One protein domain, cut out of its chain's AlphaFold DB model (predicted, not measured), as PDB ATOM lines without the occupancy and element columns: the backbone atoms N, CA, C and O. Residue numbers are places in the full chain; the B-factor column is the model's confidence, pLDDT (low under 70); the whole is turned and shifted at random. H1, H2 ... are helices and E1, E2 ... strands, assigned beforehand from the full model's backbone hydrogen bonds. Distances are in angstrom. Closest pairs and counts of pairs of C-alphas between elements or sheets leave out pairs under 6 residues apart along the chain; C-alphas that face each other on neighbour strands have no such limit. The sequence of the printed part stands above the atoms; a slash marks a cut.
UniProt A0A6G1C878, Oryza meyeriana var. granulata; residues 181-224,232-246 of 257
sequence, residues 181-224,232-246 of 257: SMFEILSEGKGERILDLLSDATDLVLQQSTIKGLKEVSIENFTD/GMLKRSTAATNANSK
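This is residues 181 to 224 and 232 to 246 of the 257 residues of a protein of Oryza meyeriana var. granulata (UniProt A0A6G1C878). A slender two-stranded hairpin, E1 and E2, lies between a smaller hairpin, E3 and E4, on one side and the single helix H1 on the other; H1 runs nearly alongside E1, and its residues 237 to 245 stand free. Past the small hairpin the printed part reaches away through E5, and residues 219 to 224 stick out. The printed part has 59 residues, in the order E1 E2 E3 E4 E5 H1; both two-stranded sheets are antiparallel, and the class is mixed, helices and strands. The whole is loose, with a radius of gyration of the C-alphas of 13.1 A, and flat, spanning 39 by 31 by 15 A.

Find C-alpha 183 at (-30.920, -9.190, -38.716); from there E1, residues 183 to 188, runs 15.5 A. E2, residues 191 to 196, returns over 16.7 A. Look next for E3, residues 205 to 207, and E4, residues 210 to 212, then E5, residues 217 to 219. H1, residues 232 to 245, runs 20.0 A to C-alpha 245 at (-46.042, -14.526, -53.327).

In the hairpin of E1 and E2, look at N 186 and O 193, 2.8 A apart and within hydrogen-bond range. The closest C-alphas of E2 and E3, Ile 194 and Val 205, are 6.8 A apart. In the hairpin of E3 and E4, N 207 and O 210 are within hydrogen-bond range at 2.9 A. The closest C-alphas of E1 and H1, Glu 184 and Arg 236, are 7.8 A apart. In H1 every O i to N i+4 pair is within hydrogen-bond range. E5 pairs with no named strand and is apart from H1.

The C-alphas of Lys 190 and Asn 221, the two farthest apart, are 40.5 A from each other. Residues 225 to 231 are not printed; C-alphas 224 and 232 are 12.6 A apart across the cut. Of the links printed whole, none is long. The model's pLDDT is under 70 at residue 201 and residues 238 to 246.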
ATOM      1  N   SER A 181     -23.667  -5.387 -37.909       95.00
ATOM      2  CA  SER A 181     -24.490  -6.588 -38.002       95.00
ATOM      3  C   SER A 181     -25.950  -6.182 -38.182       95.00
ATOM      4  O   SER A 181     -26.397  -5.214 -37.564       95.00
ATOM      5  N   MET A 182     -26.710  -6.919 -38.990       94.69
ATOM      6  CA  MET A 182     -28.119  -6.620 -39.256       94.69
ATOM      7  C   MET A 182     -28.911  -7.922 -39.383       94.69
ATOM      8  O   MET A 182     -28.497  -8.828 -40.100       94.69
ATOM      9  N   PHE A 183     -30.054  -8.010 -38.707       93.12
ATOM     10  CA  PHE A 183     -30.920  -9.190 -38.716       93.12
ATOM     11  C   PHE A 183     -32.400  -8.794 -38.698       93.12
ATOM     12  O   PHE A 183     -32.750  -7.657 -38.369       93.12
ATOM     13  N   GLU A 184     -33.271  -9.737 -39.042       90.56
ATOM     14  CA  GLU A 184     -34.724  -9.592 -38.967       90.56
ATOM     15  C   GLU A 184     -35.333 -10.739 -38.160       90.56
ATOM     16  O   GLU A 184     -34.961 -11.896 -38.330       90.56
ATOM     17  N   ILE A 185     -36.273 -10.410 -37.274       89.00
ATOM     18  CA  ILE A 185     -37.074 -11.398 -36.552       89.00
ATOM     19  C   ILE A 185     -38.397 -11.547 -37.298       89.00
ATOM     20  O   ILE A 185     -39.117 -10.567 -37.500       89.00
ATOM     21  N   LEU A 186     -38.712 -12.771 -37.704       85.06
ATOM     22  CA  LEU A 186     -39.924 -13.131 -38.425       85.06
ATOM     23  C   LEU A 186     -40.773 -14.059 -37.557       85.06
ATOM     24  O   LEU A 186     -40.299 -15.091 -37.086       85.06
ATOM     25  N   SER A 187     -42.045 -13.715 -37.375       83.44
ATOM     26  CA  SER A 187     -43.021 -14.616 -36.762       83.44
ATOM     27  C   SER A 187     -43.601 -15.530 -37.841       83.44
ATOM     28  O   SER A 187     -44.320 -15.068 -38.728       83.44
ATOM     29  N   GLU A 188     -43.310 -16.828 -37.776       77.69
ATOM     30  CA  GLU A 188     -43.833 -17.826 -38.710       77.69
ATOM     31  C   GLU A 188     -44.574 -18.937 -37.958       77.69
ATOM     32  O   GLU A 188     -43.991 -19.753 -37.240       77.69
ATOM     33  N   GLY A 189     -45.897 -18.989 -38.134       79.12
ATOM     34  CA  GLY A 189     -46.741 -19.986 -37.480       79.12
ATOM     35  C   GLY A 189     -46.733 -19.842 -35.955       79.12
ATOM     36  O   GLY A 189     -47.263 -18.871 -35.427       79.12
ATOM     37  N   LYS A 190     -46.175 -20.838 -35.251       73.44
ATOM     38  CA  LYS A 190     -46.111 -20.891 -33.775       73.44
ATOM     39  C   LYS A 190     -44.755 -20.467 -33.192       73.44
ATOM     40  O   LYS A 190     -44.572 -20.595 -31.986       73.44
ATOM     41  N   GLY A 191     -43.807 -20.023 -34.017       80.75
ATOM     42  CA  GLY A 191     -42.452 -19.700 -33.575       80.75
ATOM     43  C   GLY A 191     -41.910 -18.409 -34.173       80.75
ATOM     44  O   GLY A 191     -42.464 -17.844 -35.118       80.75
ATOM     45  N   GLU A 192     -40.796 -17.965 -33.607       84.25
ATOM     46  CA  GLU A 192     -39.993 -16.863 -34.121       84.25
ATOM     47  C   GLU A 192     -38.750 -17.431 -34.797       84.25
ATOM     48  O   GLU A 192     -38.129 -18.374 -34.299       84.25
ATOM     49  N   ARG A 193     -38.388 -16.857 -35.941       85.31
ATOM     50  CA  ARG A 193     -37.131 -17.132 -36.630       85.31
ATOM     51  C   ARG A 193     -36.329 -15.856 -36.749       85.31
ATOM     52  O   ARG A 193     -36.896 -14.783 -36.944       85.31
ATOM     53  N   ILE A 194     -35.017 -15.982 -36.645       88.62
ATOM     54  CA  ILE A 194     -34.093 -14.864 -36.786       88.62
ATOM     55  C   ILE A 194     -33.305 -15.090 -38.074       88.62
ATOM     56  O   ILE A 194     -32.648 -16.115 -38.229       88.62
ATOM     57  N   LEU A 195     -33.381 -14.140 -38.997       89.06
ATOM     58  CA  LEU A 195     -32.690 -14.176 -40.279       89.06
ATOM     59  C   LEU A 195     -31.535 -13.176 -40.278       89.06
ATOM     60  O   LEU A 195     -31.730 -12.003 -39.956       89.06
ATOM     61  N   ASP A 196     -30.348 -13.621 -40.682       92.44
ATOM     62  CA  ASP A 196     -29.214 -12.734 -40.939       92.44
ATOM     63  C   ASP A 196     -29.438 -11.954 -42.249       92.44
ATOM     64  O   ASP A 196     -29.683 -12.544 -43.300       92.44
ATOM     65  N   LEU A 197     -29.351 -10.622 -42.205       93.00
ATOM     66  CA  LEU A 197     -29.533  -9.761 -43.380       93.00
ATOM     67  C   LEU A 197     -28.217  -9.428 -44.106       93.00
ATOM     68  O   LEU A 197     -28.241  -8.792 -45.159       93.00
ATOM     69  N   LEU A 198     -27.065  -9.858 -43.593       92.69
ATOM     70  CA  LEU A 198     -25.735  -9.662 -44.189       92.69
ATOM     71  C   LEU A 198     -25.104 -10.971 -44.689       92.69
ATOM     72  O   LEU A 198     -24.063 -10.953 -45.359       92.69
ATOM     73  N   SER A 199     -25.730 -12.104 -44.386       88.38
ATOM     74  CA  SER A 199     -25.330 -13.445 -44.809       88.38
ATOM     75  C   SER A 199     -26.426 -14.122 -45.631       88.38
ATOM     76  O   SER A 199     -27.584 -13.711 -45.595       88.38
ATOM     77  N   ASP A 200     -26.055 -15.132 -46.412       79.44
ATOM     78  CA  ASP A 200     -27.006 -16.047 -47.067       79.44
ATOM     79  C   ASP A 200     -27.235 -17.318 -46.224       79.44
ATOM     80  O   ASP A 200     -27.940 -18.235 -46.642       79.44
ATOM     81  N   ALA A 201     -26.615 -17.384 -45.040       69.12
ATOM     82  CA  ALA A 201     -26.732 -18.495 -44.106       69.12
ATOM     83  C   ALA A 201     -28.137 -18.599 -43.481       69.12
ATOM     84  O   ALA A 201     -28.865 -17.615 -43.348       69.12
ATOM     85  N   THR A 202     -28.496 -19.823 -43.094       72.56
ATOM     86  CA  THR A 202     -29.794 -20.195 -42.513       72.56
ATOM     87  C   THR A 202     -29.969 -19.756 -41.056       72.56
ATOM     88  O   THR A 202     -28.984 -19.574 -40.349       72.56
ATOM     89  N   ASP A 203     -31.242 -19.655 -40.648       71.50
ATOM     90  CA  ASP A 203     -31.817 -19.390 -39.318       71.50
ATOM     91  C   ASP A 203     -30.826 -19.276 -38.138       71.50
ATOM     92  O   ASP A 203     -30.182 -20.242 -37.721       71.50
ATOM     93  N   LEU A 204     -30.772 -18.083 -37.545       82.62
ATOM     94  CA  LEU A 204     -30.006 -17.782 -36.340       82.62
ATOM     95  C   LEU A 204     -30.751 -18.254 -35.083       82.62
ATOM     96  O   LEU A 204     -31.983 -18.235 -35.013       82.62
ATOM     97  N   VAL A 205     -29.990 -18.625 -34.050       80.94
ATOM     98  CA  VAL A 205     -30.534 -19.088 -32.766       80.94
ATOM     99  C   VAL A 205     -30.231 -18.072 -31.674       80.94
ATOM    100  O   VAL A 205     -29.073 -17.716 -31.435       80.94
ATOM    101  N   LEU A 206     -31.277 -17.649 -30.964       81.50
ATOM    102  CA  LEU A 206     -31.134 -16.892 -29.727       81.50
ATOM    103  C   LEU A 206     -30.738 -17.852 -28.596       81.50
ATOM    104  O   LEU A 206     -31.494 -18.752 -28.236       81.50
ATOM    105  N   GLN A 207     -29.555 -17.661 -28.018       77.31
ATOM    106  CA  GLN A 207     -29.087 -18.402 -26.847       77.31
ATOM    107  C   GLN A 207     -28.650 -17.416 -25.771       77.31
ATOM    108  O   GLN A 207     -27.766 -16.601 -26.013       77.31
ATOM    109  N   GLN A 208     -29.238 -17.504 -24.572       76.69
ATOM    110  CA  GLN A 208     -28.826 -16.688 -23.417       76.69
ATOM    111  C   GLN A 208     -28.766 -15.181 -23.749       76.69
ATOM    112  O   GLN A 208     -27.783 -14.505 -23.461       76.69
ATOM    113  N   SER A 209     -29.803 -14.669 -24.423       79.38
ATOM    114  CA  SER A 209     -29.896 -13.271 -24.881       79.38
ATOM    115  C   SER A 209     -28.831 -12.825 -25.896       79.38
ATOM    116  O   SER A 209     -28.711 -11.633 -26.163       79.38
ATOM    117  N   THR A 210     -28.091 -13.760 -26.497       81.38
ATOM    118  CA  THR A 210     -27.125 -13.501 -27.574       81.38
ATOM    119  C   THR A 210     -27.538 -14.249 -28.837       81.38
ATOM    120  O   THR A 210     -27.996 -15.391 -28.775       81.38
ATOM    121  N   ILE A 211     -27.378 -13.620 -29.998       87.94
ATOM    122  CA  ILE A 211     -27.669 -14.245 -31.290       87.94
ATOM    123  C   ILE A 211     -26.387 -14.907 -31.794       87.94
ATOM    124  O   ILE A 211     -25.444 -14.223 -32.189       87.94
ATOM    125  N   LYS A 212     -26.322 -16.241 -31.759       85.62
ATOM    126  CA  LYS A 212     -25.140 -16.967 -32.244       85.62
ATOM    127  C   LYS A 212     -25.154 -17.086 -33.762       85.62
ATOM    128  O   LYS A 212     -26.191 -17.378 -34.350       85.62
ATOM    129  N   GLY A 213     -23.978 -16.918 -34.367       86.88
ATOM    130  CA  GLY A 213     -23.789 -17.032 -35.815       86.88
ATOM    131  C   GLY A 213     -24.179 -15.783 -36.606       86.88
ATOM    132  O   GLY A 213     -24.110 -15.826 -37.829       86.88
ATOM    133  N   LEU A 214     -24.566 -14.690 -35.932       91.06
ATOM    134  CA  LEU A 214     -24.823 -13.409 -36.586       91.06
ATOM    135  C   LEU A 214     -23.523 -12.879 -37.196       91.06
ATOM    136  O   LEU A 214     -22.505 -12.773 -36.512       91.06
ATOM    137  N   LYS A 215     -23.557 -12.548 -38.485       92.62
ATOM    138  CA  LYS A 215     -22.395 -12.020 -39.191       92.62
ATOM    139  C   LYS A 215     -22.083 -10.597 -38.734       92.62
ATOM    140  O   LYS A 215     -22.896  -9.685 -38.885       92.62
ATOM    141  N   GLU A 216     -20.858 -10.413 -38.258       94.44
ATOM    142  CA  GLU A 216     -20.271  -9.111 -37.959       94.44
ATOM    143  C   GLU A 216     -19.276  -8.744 -39.063       94.44
ATOM    144  O   GLU A 216     -18.356  -9.502 -39.371       94.44
ATOM    145  N   VAL A 217     -19.479  -7.589 -39.693       96.19
ATOM    146  CA  VAL A 217     -18.614  -7.078 -40.761       96.19
ATOM    147  C   VAL A 217     -17.903  -5.831 -40.256       96.19
ATOM    148  O   VAL A 217     -18.561  -4.896 -39.804       96.19
ATOM    149  N   SER A 218     -16.571  -5.809 -40.323       96.31
ATOM    150  CA  SER A 218     -15.806  -4.606 -39.985       96.31
ATOM    151  C   SER A 218     -16.089  -3.496 -40.999       96.31
ATOM    152  O   SER A 218     -16.179  -3.759 -42.197       96.31
ATOM    153  N   ILE A 219     -16.266  -2.271 -40.507       95.75
ATOM    154  CA  ILE A 219     -16.546  -1.079 -41.310       95.75
ATOM    155  C   ILE A 219     -15.506  -0.001 -41.004       95.75
ATOM    156  O   ILE A 219     -15.299   0.364 -39.845       95.75
ATOM    157  N   GLU A 220     -14.859   0.518 -42.046       91.75
ATOM    158  CA  GLU A 220     -13.792   1.519 -41.910       91.75
ATOM    159  C   GLU A 220     -14.298   2.938 -42.172       91.75
ATOM    160  O   GLU A 220     -13.772   3.911 -41.633       91.75
ATOM    161  N   ASN A 221     -15.338   3.067 -42.997       92.94
ATOM    162  CA  ASN A 221     -15.891   4.350 -43.394       92.94
ATOM    163  C   ASN A 221     -17.418   4.292 -43.588       92.94
ATOM    164  O   ASN A 221     -18.048   3.232 -43.577       92.94
ATOM    165  N   PHE A 222     -18.016   5.470 -43.782       94.88
ATOM    166  CA  PHE A 222     -19.457   5.618 -43.990       94.88
ATOM    167  C   PHE A 222     -19.971   4.855 -45.221       94.88
ATOM    168  O   PHE A 222     -21.046   4.267 -45.153       94.88
ATOM    169  N   THR A 223     -19.210   4.838 -46.319       95.56
ATOM    170  CA  THR A 223     -19.605   4.195 -47.581       95.56
ATOM    171  C   THR A 223     -19.774   2.688 -47.406       95.56
ATOM    172  O   THR A 223     -20.764   2.123 -47.870       95.56
ATOM    173  N   ASP A 224     -18.855   2.044 -46.684       95.44
ATOM    174  CA  ASP A 224     -18.924   0.607 -46.397       95.44
ATOM    175  C   ASP A 224     -20.174   0.276 -45.575       95.44
ATOM    176  O   ASP A 224     -20.924  -0.651 -45.889       95.44
ATOM    177  N   GLY A 232     -28.802  -5.171 -46.749       93.25
ATOM    178  CA  GLY A 232     -29.756  -5.725 -45.786       93.25
ATOM    179  C   GLY A 232     -31.198  -5.292 -46.063       93.25
ATOM    180  O   GLY A 232     -32.123  -6.105 -46.010       93.25
ATOM    181  N   MET A 233     -31.403  -4.031 -46.455       91.75
ATOM    182  CA  MET A 233     -32.718  -3.517 -46.856       91.75
ATOM    183  C   MET A 233     -33.242  -4.164 -48.142       91.75
ATOM    184  O   MET A 233     -34.444  -4.426 -48.249       91.75
ATOM    185  N   LEU A 234     -32.364  -4.468 -49.102       90.69
ATOM    186  CA  LEU A 234     -32.736  -5.197 -50.312       90.69
ATOM    187  C   LEU A 234     -33.218  -6.614 -49.973       90.69
ATOM    188  O   LEU A 234     -34.295  -7.005 -50.430       90.69
ATOM    189  N   LYS A 235     -32.484  -7.350 -49.124       89.12
ATOM    190  CA  LYS A 235     -32.892  -8.687 -48.648       89.12
ATOM    191  C   LYS A 235     -34.227  -8.661 -47.902       89.12
ATOM    192  O   LYS A 235     -35.087  -9.512 -48.125       89.12
ATOM    193  N   ARG A 236     -34.451  -7.634 -47.084       86.50
ATOM    194  CA  ARG A 236     -35.732  -7.416 -46.406       86.50
ATOM    195  C   ARG A 236     -36.893  -7.204 -47.388       86.50
ATOM    196  O   ARG A 236     -37.970  -7.779 -47.229       86.50
ATOM    197  N   SER A 237     -36.691  -6.395 -48.430       75.75
ATOM    198  CA  SER A 237     -37.731  -6.116 -49.432       75.75
ATOM    199  C   SER A 237     -38.079  -7.343 -50.286       75.75
ATOM    200  O   SER A 237     -39.248  -7.548 -50.640       75.75
ATOM    201  N   THR A 238     -37.092  -8.174 -50.629       63.78
ATOM    202  CA  THR A 238     -37.334  -9.416 -51.377       63.78
ATOM    203  C   THR A 238     -38.057 -10.454 -50.518       63.78
ATOM    204  O   THR A 238     -38.975 -11.109 -51.016       63.78
ATOM    205  N   ALA A 239     -37.753 -10.537 -49.217       58.78
ATOM    206  CA  ALA A 239     -38.474 -11.386 -48.267       58.78
ATOM    207  C   ALA A 239     -39.966 -11.015 -48.160       58.78
ATOM    208  O   ALA A 239     -40.821 -11.896 -48.266       58.78
ATOM    209  N   ALA A 240     -40.301  -9.723 -48.063       59.31
ATOM    210  CA  ALA A 240     -41.695  -9.261 -48.035       59.31
ATOM    211  C   ALA A 240     -42.471  -9.649 -49.310       59.31
ATOM    212  O   ALA A 240     -43.631 -10.063 -49.252       59.31
ATOM    213  N   THR A 241     -41.814  -9.583 -50.472       58.50
ATOM    214  CA  THR A 241     -42.413  -9.980 -51.757       58.50
ATOM    215  C   THR A 241     -42.600 -11.498 -51.849       58.50
ATOM    216  O   THR A 241     -43.619 -11.959 -52.363       58.50
ATOM    217  N   ASN A 242     -41.662 -12.282 -51.313       56.91
ATOM    218  CA  ASN A 242     -41.737 -13.744 -51.271       56.91
ATOM    219  C   ASN A 242     -42.787 -14.263 -50.274       56.91
ATOM    220  O   ASN A 242     -43.475 -15.244 -50.555       56.91
ATOM    221  N   ALA A 243     -42.968 -13.581 -49.141       53.69
ATOM    222  CA  ALA A 243     -44.058 -13.861 -48.209       53.69
ATOM    223  C   ALA A 243     -45.426 -13.591 -48.862       53.69
ATOM    224  O   ALA A 243     -46.321 -14.434 -48.801       53.69
ATOM    225  N   ASN A 244     -45.562 -12.475 -49.592       40.94
ATOM    226  CA  ASN A 244     -46.783 -12.169 -50.347       40.94
ATOM    227  C   ASN A 244     -46.989 -13.078 -51.571       40.94
ATOM    228  O   ASN A 244     -48.129 -13.329 -51.959       40.94
ATOM    229  N   SER A 245     -45.927 -13.617 -52.178       37.50
ATOM    230  CA  SER A 245     -46.042 -14.526 -53.327       37.50
ATOM    231  C   SER A 245     -46.472 -15.949 -52.941       37.50
ATOM    232  O   SER A 245     -47.006 -16.660 -53.791       37.50
ATOM    233  N   LYS A 246     -46.343 -16.344 -51.666       39.22
ATOM    234  CA  LYS A 246     -47.016 -17.535 -51.108       39.22
ATOM    235  C   LYS A 246     -48.508 -17.304 -50.815       39.22
ATOM    236  O   LYS A 246     -49.250 -18.273 -50.714       39.22
TER     237      LYS A 246